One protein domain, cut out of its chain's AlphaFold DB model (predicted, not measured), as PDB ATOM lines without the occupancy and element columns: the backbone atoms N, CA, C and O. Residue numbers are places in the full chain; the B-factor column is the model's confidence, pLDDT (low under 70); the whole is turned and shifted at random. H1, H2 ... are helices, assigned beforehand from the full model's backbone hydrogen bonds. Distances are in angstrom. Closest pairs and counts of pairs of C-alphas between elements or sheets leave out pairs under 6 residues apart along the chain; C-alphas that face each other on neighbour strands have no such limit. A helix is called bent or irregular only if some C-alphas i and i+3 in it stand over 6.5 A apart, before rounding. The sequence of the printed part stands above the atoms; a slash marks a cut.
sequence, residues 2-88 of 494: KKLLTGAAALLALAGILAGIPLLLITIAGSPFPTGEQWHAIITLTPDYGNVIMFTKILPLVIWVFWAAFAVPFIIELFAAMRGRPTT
ATOM      1  N   LYS A   2       6.862   3.834  53.277       61.47
ATOM      2  CA  LYS A   2       6.582   5.266  52.962       61.47
ATOM      3  C   LYS A   2       6.960   5.723  51.531       61.47
ATOM      4  O   LYS A   2       6.083   6.173  50.810       61.47
ATOM      5  N   LYS A   3       8.207   5.509  51.077       57.84
ATOM      6  CA  LYS A   3       8.661   5.884  49.715       57.84
ATOM      7  C   LYS A   3       7.844   5.248  48.568       57.84
ATOM      8  O   LYS A   3       7.602   5.903  47.564       57.84
ATOM      9  N   LEU A   4       7.384   4.001  48.727       68.44
ATOM     10  CA  LEU A   4       6.552   3.307  47.732       68.44
ATOM     11  C   LEU A   4       5.132   3.890  47.674       68.44
ATOM     12  O   LEU A   4       4.578   4.019  46.591       68.44
ATOM     13  N   LEU A   5       4.575   4.293  48.823       76.00
ATOM     14  CA  LEU A   5       3.287   4.997  48.883       76.00
ATOM     15  C   LEU A   5       3.373   6.361  48.183       76.00
ATOM     16  O   LEU A   5       2.481   6.697  47.412       76.00
ATOM     17  N   THR A   6       4.464   7.111  48.377       67.62
ATOM     18  CA  THR A   6       4.703   8.377  47.662       67.62
ATOM     19  C   THR A   6       4.815   8.171  46.147       67.62
ATOM     20  O   THR A   6       4.181   8.900  45.390       67.62
ATOM     21  N   GLY A   7       5.558   7.153  45.695       63.25
ATOM     22  CA  GLY A   7       5.667   6.819  44.268       63.25
ATOM     23  C   GLY A   7       4.335   6.384  43.643       63.25
ATOM     24  O   GLY A   7       3.984   6.843  42.558       63.25
ATOM     25  N   ALA A   8       3.553   5.562  44.348       72.88
ATOM     26  CA  ALA A   8       2.217   5.157  43.911       72.88
ATOM     27  C   ALA A   8       1.242   6.347  43.848       72.88
ATOM     28  O   ALA A   8       0.507   6.481  42.874       72.88
ATOM     29  N   ALA A   9       1.273   7.248  44.836       72.62
ATOM     30  CA  ALA A   9       0.461   8.464  44.834       72.62
ATOM     31  C   ALA A   9       0.823   9.402  43.668       72.62
ATOM     32  O   ALA A   9      -0.073   9.924  43.008       72.62
ATOM     33  N   ALA A  10       2.115   9.563  43.360       71.75
ATOM     34  CA  ALA A  10       2.568  10.348  42.211       71.75
ATOM     35  C   ALA A  10       2.108   9.741  40.871       71.75
ATOM     36  O   ALA A  10       1.633  10.471  40.002       71.75
ATOM     37  N   LEU A  11       2.177   8.411  40.719       74.81
ATOM     38  CA  LEU A  11       1.659   7.708  39.537       74.81
ATOM     39  C   LEU A  11       0.135   7.840  39.397       74.81
ATOM     40  O   LEU A  11      -0.350   8.057  38.288       74.81
ATOM     41  N   LEU A  12      -0.619   7.758  40.498       79.94
ATOM     42  CA  LEU A  12      -2.074   7.945  40.492       79.94
ATOM     43  C   LEU A  12      -2.472   9.389  40.152       79.94
ATOM     44  O   LEU A  12      -3.375   9.588  39.345       79.94
ATOM     45  N   ALA A  13      -1.776  10.392  40.697       77.06
ATOM     46  CA  ALA A  13      -2.006  11.798  40.359       77.06
ATOM     47  C   ALA A  13      -1.701  12.086  38.878       77.06
ATOM     48  O   ALA A  13      -2.505  12.704  38.180       77.06
ATOM     49  N   LEU A  14      -0.579  11.569  38.369       77.25
ATOM     50  CA  LEU A  14      -0.188  11.659  36.962       77.25
ATOM     51  C   LEU A  14      -1.208  10.979  36.031       77.25
ATOM     52  O   LEU A  14      -1.597  11.562  35.019       77.25
ATOM     53  N   ALA A  15      -1.676   9.777  36.378       82.38
ATOM     54  CA  ALA A  15      -2.725   9.080  35.634       82.38
ATOM     55  C   ALA A  15      -4.060   9.847  35.676       82.38
ATOM     56  O   ALA A  15      -4.746   9.935  34.657       82.38
ATOM     57  N   GLY A  16      -4.394  10.467  36.812       85.19
ATOM     58  CA  GLY A  16      -5.543  11.363  36.957       85.19
ATOM     59  C   GLY A  16      -5.460  12.602  36.061       85.19
ATOM     60  O   GLY A  16      -6.456  12.981  35.458       85.19
ATOM     61  N   ILE A  17      -4.274  13.189  35.883       80.44
ATOM     62  CA  ILE A  17      -4.048  14.309  34.950       80.44
ATOM     63  C   ILE A  17      -4.156  13.843  33.485       80.44
ATOM     64  O   ILE A  17      -4.773  14.515  32.657       80.44
ATOM     65  N   LEU A  18      -3.592  12.676  33.155       85.88
ATOM     66  CA  LEU A  18      -3.592  12.132  31.792       85.88
ATOM     67  C   LEU A  18      -4.957  11.610  31.326       85.88
ATOM     68  O   LEU A  18      -5.286  11.793  30.161       85.88
ATOM     69  N   ALA A  19      -5.752  10.982  32.194       86.19
ATOM     70  CA  ALA A  19      -7.068  10.441  31.833       86.19
ATOM     71  C   ALA A  19      -8.234  11.350  32.257       86.19
ATOM     72  O   ALA A  19      -9.219  11.480  31.531       86.19
ATOM     73  N   GLY A  20      -8.121  12.002  33.416       85.25
ATOM     74  CA  GLY A  20      -9.186  12.811  34.006       85.25
ATOM     75  C   GLY A  20      -9.407  14.148  33.305       85.25
ATOM     76  O   GLY A  20     -10.559  14.535  33.152       85.25
ATOM     77  N   ILE A  21      -8.359  14.826  32.814       82.31
ATOM     78  CA  ILE A  21      -8.536  16.077  32.049       82.31
ATOM     79  C   ILE A  21      -9.282  15.818  30.724       82.31
ATOM     80  O   ILE A  21     -10.301  16.473  30.507       82.31
ATOM     81  N   PRO A  22      -8.892  14.839  29.877       84.19
ATOM     82  CA  PRO A  22      -9.679  14.444  28.707       84.19
ATOM     83  C   PRO A  22     -11.123  14.059  29.031       84.19
ATOM     84  O   PRO A  22     -12.037  14.502  28.343       84.19
ATOM     85  N   LEU A  23     -11.344  13.260  30.082       85.06
ATOM     86  CA  LEU A  23     -12.687  12.818  30.460       85.06
ATOM     87  C   LEU A  23     -13.559  13.994  30.923       85.06
ATOM     88  O   LEU A  23     -14.695  14.118  30.473       85.06
ATOM     89  N   LEU A  24     -13.010  14.893  31.745       82.50
ATOM     90  CA  LEU A  24     -13.685  16.107  32.209       82.50
ATOM     91  C   LEU A  24     -14.024  17.045  31.037       82.50
ATOM     92  O   LEU A  24     -15.163  17.503  30.930       82.50
ATOM     93  N   LEU A  25     -13.088  17.258  30.105       81.06
ATOM     94  CA  LEU A  25     -13.338  18.023  28.877       81.06
ATOM     95  C   LEU A  25     -14.439  17.385  28.016       81.06
ATOM     96  O   LEU A  25     -15.310  18.103  27.532       81.06
ATOM     97  N   ILE A  26     -14.455  16.056  27.873       84.12
ATOM     98  CA  ILE A  26     -15.513  15.346  27.138       84.12
ATOM     99  C   ILE A  26     -16.872  15.500  27.831       84.12
ATOM    100  O   ILE A  26     -17.869  15.722  27.147       84.12
ATOM    101  N   THR A  27     -16.932  15.460  29.168       82.38
ATOM    102  CA  THR A  27     -18.196  15.660  29.903       82.38
ATOM    103  C   THR A  27     -18.730  17.094  29.876       82.38
ATOM    104  O   THR A  27     -19.937  17.271  30.003       82.38
ATOM    105  N   ILE A  28     -17.869  18.108  29.715       77.12
ATOM    106  CA  ILE A  28     -18.264  19.530  29.781       77.12
ATOM    107  C   ILE A  28     -18.427  20.156  28.385       77.12
ATOM    108  O   ILE A  28     -19.336  20.955  28.175       77.12
ATOM    109  N   ALA A  29     -17.568  19.805  27.424       72.00
ATOM    110  CA  ALA A  29     -17.514  20.424  26.095       72.00
ATOM    111  C   ALA A  29     -17.837  19.468  24.930       72.00
ATOM    112  O   ALA A  29     -18.147  19.930  23.825       72.00
ATOM    113  N   GLY A  30     -17.790  18.153  25.168       73.94
ATOM    114  CA  GLY A  30     -18.023  17.114  24.166       73.94
ATOM    115  C   GLY A  30     -16.758  16.669  23.420       73.94
ATOM    116  O   GLY A  30     -15.647  16.699  23.949       73.94
ATOM    117  N   SER A  31     -16.936  16.198  22.182       71.19
ATOM    118  CA  SER A  31     -15.846  15.684  21.340       71.19
ATOM    119  C   SER A  31     -14.749  16.739  21.091       71.19
ATOM    120  O   SER A  31     -15.087  17.876  20.761       71.19
ATOM    121  N   PRO A  32     -13.448  16.379  21.151       68.62
ATOM    122  CA  PRO A  32     -12.348  17.283  20.792       68.62
ATOM    123  C   PRO A  32     -12.306  17.667  19.307       68.62
ATOM    124  O   PRO A  32     -11.608  18.609  18.944       68.62
ATOM    125  N   PHE A  33     -13.010  16.931  18.442       69.56
ATOM    126  CA  PHE A  33     -13.077  17.204  17.007       69.56
ATOM    127  C   PHE A  33     -14.353  18.000  16.693       69.56
ATOM    128  O   PHE A  33     -15.441  17.431  16.832       69.56
ATOM    129  N   PRO A  34     -14.253  19.276  16.260       69.19
ATOM    130  CA  PRO A  34     -15.421  20.048  15.855       69.19
ATOM    131  C   PRO A  34     -16.081  19.432  14.617       69.19
ATOM    132  O   PRO A  34     -15.395  18.919  13.727       69.19
ATOM    133  N   THR A  35     -17.410  19.491  14.545       74.44
ATOM    134  CA  THR A  35     -18.160  19.047  13.358       74.44
ATOM    135  C   THR A  35     -17.942  20.005  12.179       74.44
ATOM    136  O   THR A  35     -17.497  21.137  12.362       74.44
ATOM    137  N   GLY A  36     -18.256  19.580  10.949       73.12
ATOM    138  CA  GLY A  36     -18.060  20.415   9.750       73.12
ATOM    139  C   GLY A  36     -18.770  21.775   9.821       73.12
ATOM    140  O   GLY A  36     -18.199  22.794   9.446       73.12
ATOM    141  N   GLU A  37     -19.974  21.809  10.396       67.50
ATOM    142  CA  GLU A  37     -20.739  23.039  10.646       67.50
ATOM    143  C   GLU A  37     -20.055  23.949  11.679       67.50
ATOM    144  O   GLU A  37     -20.022  25.166  11.511       67.50
ATOM    145  N   GLN A  38     -19.448  23.370  12.724       63.94
ATOM    146  CA  GLN A  38     -18.704  24.124  13.739       63.94
ATOM    147  C   GLN A  38     -17.420  24.725  13.161       63.94
ATOM    148  O   GLN A  38     -17.108  25.876  13.459       63.94
ATOM    149  N   TRP A  39     -16.709  24.000  12.289       71.69
ATOM    150  CA  TRP A  39     -15.592  24.571  11.529       71.69
ATOM    151  C   TRP A  39     -16.041  25.743  10.661       71.69
ATOM    152  O   TRP A  39     -15.378  26.777  10.667       71.69
ATOM    153  N   HIS A  40     -17.177  25.618   9.971       70.62
ATOM    154  CA  HIS A  40     -17.710  26.709   9.161       70.62
ATOM    155  C   HIS A  40     -18.027  27.945  10.018       70.62
ATOM    156  O   HIS A  40     -17.561  29.028   9.684       70.62
ATOM    157  N   ALA A  41     -18.729  27.782  11.146       65.69
ATOM    158  CA  ALA A  41     -19.082  28.881  12.052       65.69
ATOM    159  C   ALA A  41     -17.857  29.575  12.684       65.69
ATOM    160  O   ALA A  41     -17.844  30.800  12.822       65.69
ATOM    161  N   ILE A  42     -16.812  28.808  13.028       65.06
ATOM    162  CA  ILE A  42     -15.528  29.337  13.526       65.06
ATOM    163  C   ILE A  42     -14.809  30.137  12.429       65.06
ATOM    164  O   ILE A  42     -14.277  31.210  12.705       65.06
ATOM    165  N   ILE A  43     -14.803  29.642  11.187       73.12
ATOM    166  CA  ILE A  43     -14.126  30.289  10.049       73.12
ATOM    167  C   ILE A  43     -14.869  31.550   9.582       73.12
ATOM    168  O   ILE A  43     -14.221  32.521   9.203       73.12
ATOM    169  N   THR A  44     -16.205  31.575   9.631       69.38
ATOM    170  CA  THR A  44     -17.002  32.755   9.243       69.38
ATOM    171  C   THR A  44     -17.187  33.785  10.358       69.38
ATOM    172  O   THR A  44     -17.885  34.768  10.129       69.38
ATOM    173  N   LEU A  45     -16.601  33.567  11.547       60.22
ATOM    174  CA  LEU A  45     -16.796  34.380  12.760       60.22
ATOM    175  C   LEU A  45     -18.272  34.767  12.971       60.22
ATOM    176  O   LEU A  45     -18.603  35.932  13.195       60.22
ATOM    177  N   THR A  46     -19.172  33.786  12.857       65.25
ATOM    178  CA  THR A  46     -20.618  34.021  12.962       65.25
ATOM    179  C   THR A  46     -20.943  34.642  14.331       65.25
ATOM    180  O   THR A  46     -20.645  33.999  15.339       65.25
ATOM    181  N   PRO A  47     -21.526  35.862  14.402       55.91
ATOM    182  CA  PRO A  47     -21.710  36.562  15.673       55.91
ATOM    183  C   PRO A  47     -22.611  35.794  16.648       55.91
ATOM    184  O   PRO A  47     -23.812  35.644  16.428       55.91
ATOM    185  N   ASP A  48     -22.013  35.310  17.736       60.25
ATOM    186  CA  ASP A  48     -22.678  34.524  18.776       60.25
ATOM    187  C   ASP A  48     -22.984  35.406  19.993       60.25
ATOM    188  O   ASP A  48     -22.144  35.610  20.876       60.25
ATOM    189  N   TYR A  49     -24.198  35.961  20.013       54.12
ATOM    190  CA  TYR A  49     -24.697  36.908  21.017       54.12
ATOM    191  C   TYR A  49     -24.967  36.238  22.383       54.12
ATOM    192  O   TYR A  49     -26.099  36.178  22.858       54.12
ATOM    193  N   GLY A  50     -23.917  35.707  23.015       58.69
ATOM    194  CA  GLY A  50     -24.003  35.039  24.318       58.69
ATOM    195  C   GLY A  50     -22.716  34.394  24.849       58.69
ATOM    196  O   GLY A  50     -22.771  33.726  25.878       58.69
ATOM    197  N   ASN A  51     -21.565  34.556  24.179       61.53
ATOM    198  CA  ASN A  51     -20.285  33.902  24.522       61.53
ATOM    199  C   ASN A  51     -20.324  32.353  24.524       61.53
ATOM    200  O   ASN A  51     -19.389  31.704  25.008       61.53
ATOM    201  N   VAL A  52     -21.373  31.728  23.982       68.38
ATOM    202  CA  VAL A  52     -21.610  30.280  24.075       68.38
ATOM    203  C   VAL A  52     -20.567  29.513  23.263       68.38
ATOM    204  O   VAL A  52     -19.986  28.547  23.761       68.38
ATOM    205  N   ILE A  53     -20.243  29.966  22.052       66.56
ATOM    206  CA  ILE A  53     -19.161  29.411  21.226       66.56
ATOM    207  C   ILE A  53     -17.798  29.610  21.909       66.56
ATOM    208  O   ILE A  53     -16.969  28.696  21.894       66.56
ATOM    209  N   MET A  54     -17.571  30.742  22.585       68.62
ATOM    210  CA  MET A  54     -16.314  30.983  23.303       68.62
ATOM    211  C   MET A  54     -16.101  29.952  24.421       68.62
ATOM    212  O   MET A  54     -15.074  29.267  24.432       68.62
ATOM    213  N   PHE A  55     -17.072  29.789  25.324       69.56
ATOM    214  CA  PHE A  55     -16.940  28.881  26.469       69.56
ATOM    215  C   PHE A  55     -17.124  27.397  26.115       69.56
ATOM    216  O   PHE A  55     -16.503  26.550  26.754       69.56
ATOM    217  N   THR A  56     -17.927  27.051  25.099       68.69
ATOM    218  CA  THR A  56     -18.219  25.640  24.753       68.69
ATOM    219  C   THR A  56     -17.419  25.085  23.570       68.69
ATOM    220  O   THR A  56     -17.472  23.872  23.340       68.69
ATOM    221  N   LYS A  57     -16.698  25.925  22.807       70.81
ATOM    222  CA  LYS A  57     -15.882  25.502  21.646       70.81
ATOM    223  C   LYS A  57     -14.448  26.025  21.712       70.81
ATOM    224  O   LYS A  57     -13.525  25.214  21.708       70.81
ATOM    225  N   ILE A  58     -14.247  27.340  21.824       73.31
ATOM    226  CA  ILE A  58     -12.903  27.944  21.737       73.31
ATOM    227  C   ILE A  58     -12.052  27.594  22.965       73.31
ATOM    228  O   ILE A  58     -10.975  27.016  22.823       73.31
ATOM    229  N   LEU A  59     -12.540  27.885  24.175       79.06
ATOM    230  CA  LEU A  59     -11.806  27.620  25.416       79.06
ATOM    231  C   LEU A  59     -11.485  26.118  25.610       79.06
ATOM    232  O   LEU A  59     -10.326  25.805  25.886       79.06
ATOM    233  N   PRO A  60     -12.415  25.164  25.390       81.25
ATOM    234  CA  PRO A  60     -12.098  23.737  25.458       81.25
ATOM    235  C   PRO A  60     -11.069  23.286  24.418       81.25
ATOM    236  O   PRO A  60     -10.209  22.472  24.747       81.25
ATOM    237  N   LEU A  61     -11.105  23.825  23.191       79.75
ATOM    238  CA  LEU A  61     -10.109  23.528  22.153       79.75
ATOM    239  C   LEU A  61      -8.715  24.017  22.572       79.75
ATOM    240  O   LEU A  61      -7.741  23.275  22.440       79.75
ATOM    241  N   VAL A  62      -8.613  25.218  23.151       80.25
ATOM    242  CA  VAL A  62      -7.354  25.737  23.716       80.25
ATOM    243  C   VAL A  62      -6.830  24.822  24.830       80.25
ATOM    244  O   VAL A  62      -5.654  24.453  24.810       80.25
ATOM    245  N   ILE A  63      -7.685  24.382  25.761       83.06
ATOM    246  CA  ILE A  63      -7.276  23.459  26.838       83.06
ATOM    247  C   ILE A  63      -6.841  22.098  26.263       83.06
ATOM    248  O   ILE A  63      -5.840  21.544  26.716       83.06
ATOM    249  N   TRP A  64      -7.512  21.584  25.226       84.75
ATOM    250  CA  TRP A  64      -7.092  20.372  24.508       84.75
ATOM    251  C   TRP A  64      -5.712  20.514  23.852       84.75
ATOM    252  O   TRP A  64      -4.908  19.584  23.935       84.75
ATOM    253  N   VAL A  65      -5.399  21.670  23.254       81.75
ATOM    254  CA  VAL A  65      -4.068  21.954  22.685       81.75
ATOM    255  C   VAL A  65      -2.996  21.996  23.781       81.75
ATOM    256  O   VAL A  65      -1.958  21.348  23.633       81.75
ATOM    257  N   PHE A  66      -3.250  22.678  24.904       80.44
ATOM    258  CA  PHE A  66      -2.328  22.692  26.048       80.44
ATOM    259  C   PHE A  66      -2.125  21.295  26.655       80.44
ATOM    260  O   PHE A  66      -0.987  20.901  26.922       80.44
ATOM    261  N   TRP A  67      -3.201  20.520  26.822       88.75
ATOM    262  CA  TRP A  67      -3.121  19.143  27.308       88.75
ATOM    263  C   TRP A  67      -2.314  18.259  26.350       88.75
ATOM    264  O   TRP A  67      -1.409  17.559  26.796       88.75
ATOM    265  N   ALA A  68      -2.563  18.331  25.038       84.00
ATOM    266  CA  ALA A  68      -1.838  17.536  24.046       84.00
ATOM    267  C   ALA A  68      -0.343  17.905  23.982       84.00
ATOM    268  O   ALA A  68       0.505  17.014  23.900       84.00
ATOM    269  N   ALA A  69      -0.010  19.196  24.090       76.44
ATOM    270  CA  ALA A  69       1.370  19.684  24.128       76.44
ATOM    271  C   ALA A  69       2.161  19.184  25.355       76.44
ATOM    272  O   ALA A  69       3.382  19.053  25.280       76.44
ATOM    273  N   PHE A  70       1.484  18.867  26.463       81.50
ATOM    274  CA  PHE A  70       2.078  18.198  27.625       81.50
ATOM    275  C   PHE A  70       2.085  16.666  27.475       81.50
ATOM    276  O   PHE A  70       3.127  16.019  27.618       81.50
ATOM    277  N   ALA A  71       0.928  16.080  27.166       83.00
ATOM    278  CA  ALA A  71       0.699  14.642  27.193       83.00
ATOM    279  C   ALA A  71       1.453  13.890  26.089       83.00
ATOM    280  O   ALA A  71       2.008  12.828  26.361       83.00
ATOM    281  N   VAL A  72       1.523  14.419  24.862       82.00
ATOM    282  CA  VAL A  72       2.164  13.707  23.742       82.00
ATOM    283  C   VAL A  72       3.678  13.541  23.957       82.00
ATOM    284  O   VAL A  72       4.142  12.400  23.887       82.00
ATOM    285  N   PRO A  73       4.466  14.588  24.297       77.81
ATOM    286  CA  PRO A  73       5.873  14.406  24.660       77.81
ATOM    287  C   PRO A  73       6.058  13.470  25.857       77.81
ATOM    288  O   PRO A  73       6.916  12.590  25.807       77.81
ATOM    289  N   PHE A  74       5.223  13.609  26.894       79.50
ATOM    290  CA  PHE A  74       5.314  12.783  28.097       79.50
ATOM    291  C   PHE A  74       5.068  11.293  27.813       79.50
ATOM    292  O   PHE A  74       5.843  10.444  28.249       79.50
ATOM    293  N   ILE A  75       4.031  10.956  27.037       79.81
ATOM    294  CA  ILE A  75       3.720   9.574  26.640       79.81
ATOM    295  C   ILE A  75       4.856   8.987  25.789       79.81
ATOM    296  O   ILE A  75       5.245   7.837  25.998       79.81
ATOM    297  N   ILE A  76       5.424   9.763  24.858       79.31
ATOM    298  CA  ILE A  76       6.558   9.325  24.027       79.31
ATOM    299  C   ILE A  76       7.793   9.032  24.894       79.31
ATOM    300  O   ILE A  76       8.440   8.000  24.705       79.31
ATOM    301  N   GLU A  77       8.109   9.902  25.855       77.12
ATOM    302  CA  GLU A  77       9.245   9.730  26.768       77.12
ATOM    303  C   GLU A  77       9.028   8.555  27.740       77.12
ATOM    304  O   GLU A  77       9.932   7.739  27.931       77.12
ATOM    305  N   LEU A  78       7.803   8.368  28.245       76.25
ATOM    306  CA  LEU A  78       7.417   7.218  29.067       76.25
ATOM    307  C   LEU A  78       7.544   5.889  28.298       76.25
ATOM    308  O   LEU A  78       8.121   4.930  28.815       76.25
ATOM    309  N   PHE A  79       7.077   5.817  27.045       73.88
ATOM    310  CA  PHE A  79       7.259   4.624  26.206       73.88
ATOM    311  C   PHE A  79       8.721   4.382  25.810       73.88
ATOM    312  O   PHE A  79       9.113   3.224  25.648       73.88
ATOM    313  N   ALA A  80       9.537   5.430  25.663       72.88
ATOM    314  CA  ALA A  80      10.976   5.302  25.430       72.88
ATOM    315  C   ALA A  80      11.700   4.724  26.659       72.88
ATOM    316  O   ALA A  80      12.481   3.775  26.525       72.88
ATOM    317  N   ALA A  81      11.369   5.226  27.854       71.25
ATOM    318  CA  ALA A  81      11.876   4.730  29.130       71.25
ATOM    319  C   ALA A  81      11.479   3.261  29.370       71.25
ATOM    320  O   ALA A  81      12.351   2.424  29.603       71.25
ATOM    321  N   MET A  82      10.194   2.908  29.210       74.69
ATOM    322  CA  MET A  82       9.718   1.519  29.336       74.69
ATOM    323  C   MET A  82      10.350   0.558  28.314       74.69
ATOM    324  O   MET A  82      10.456  -0.636  28.578       74.69
ATOM    325  N   ARG A  83      10.787   1.057  27.149       80.75
ATOM    326  CA  ARG A  83      11.489   0.271  26.115       80.75
ATOM    327  C   ARG A  83      13.016   0.292  26.256       80.75
ATOM    328  O   ARG A  83      13.701  -0.177  25.347       80.75
ATOM    329  N   GLY A  84      13.556   0.840  27.350       61.56
ATOM    330  CA  GLY A  84      14.994   0.854  27.640       61.56
ATOM    331  C   GLY A  84      15.846   1.606  26.610       61.56
ATOM    332  O   GLY A  84      17.030   1.308  26.461       61.56
ATOM    333  N   ARG A  85      15.257   2.544  25.854       62.16
ATOM    334  CA  ARG A  85      15.925   3.254  24.749       62.16
ATOM    335  C   ARG A  85      15.903   4.768  24.981       62.16
ATOM    336  O   ARG A  85      14.877   5.387  24.707       62.16
ATOM    337  N   PRO A  86      17.012   5.391  25.432       51.44
ATOM    338  CA  PRO A  86      17.069   6.841  25.592       51.44
ATOM    339  C   PRO A  86      16.930   7.537  24.228       51.44
ATOM    340  O   PRO A  86      17.720   7.314  23.309       51.44
ATOM    341  N   THR A  87      15.914   8.386  24.084       54.94
ATOM    342  CA  THR A  87      15.518   9.046  22.827       54.94
ATOM    343  C   THR A  87      16.415  10.240  22.482       54.94
ATOM    344  O   THR A  87      16.014  11.402  22.500       54.94
ATOM    345  N   THR A  88      17.660   9.962  22.095       49.09
ATOM    346  CA  THR A  88      18.720  10.955  21.824       49.09
ATOM    347  C   THR A  88      18.556  11.795  20.539       49.09
ATOM    348  O   THR A  88      19.521  12.389  20.063       49.09
TER     349      THR A  88
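Overview. This is residues 2 to 88 of the 494 residues of the protein "LysM domain-containing protein" of Microbacterium sp. CH12i (UniProt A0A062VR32). Two long helices, H1 and H3, run opposite ways and make a narrow, open V: they meet where H1 ends and H3 begins, and from there the first part of H1, residues 2 to 16, sticks out free of the rest. The short helix H2 sits beyond the closed end of the V, near H3, and residues 43 to 52, of which 43 belongs to H2 and 52 to H3, stick out there. The printed part has 87 residues with three named helices, in the order H1, H2, H3, and no named strand; its class is all helix. It is only just loose, close to extended, with a radius of gyration of the C-alphas of 17.9 A, and its outline is flat, spanning 55 by 32 by 15 A.

Arrangement. Start from the longest helix, H3, residues 52 to 82, which has a kink of 26 degrees near residue 66. It touches H1, residues 2 to 29, which does so with residues 18 to 29 alone; look at Ala 29 and Thr 56, whose C-alphas are the closest of the two helices, 5.4 A apart. Their lines stand at a shallow tilt of 35.0 degrees, only just short of steep, and they run opposite ways. H1 has a kink of 31 degrees near residue 20. H2, residues 36 to 43, touches no helix, but H2 and H3 are near each other, with 7 pairs of C-alphas within 10 A. H1 and H2 are apart. In H2 every O i to N i+4 pair is within hydrogen-bond range; in H1 it is 22 of 24 and in H3 24 of 27.

Along the chain. Find C-alpha 52 at (-21.610, 30.280, 24.075); from there H3 runs 42.9 A to C-alpha 82 at (9.718, 1.519, 29.336). H3 is irregular, but only just: C-alphas 56 and 59 are 6.7 A apart. Go back to C-alpha 2 at (6.582, 5.266, 52.962), where H1 begins; its last C-alpha, that of Ala 29, is 39.1 A away. H1 is neither bent nor irregular, but only just: C-alphas 18 and 21 are 6.3 A apart. H2, from Gly 36 to Ile 43, is 10.6 A long.

Size, cuts and confidence. The two C-alphas farthest apart are those of Lys 2 and Thr 44, at 56.8 A. The printed part has no cut, and the links from H1 to H2 and from H2 to H3 are short, with 6 and 8 residues. The mean pLDDT of the printed part is 73.3; look for values under 70 at 30 residues, among them residues 2 to 4, 44 to 56 and 84 to 88.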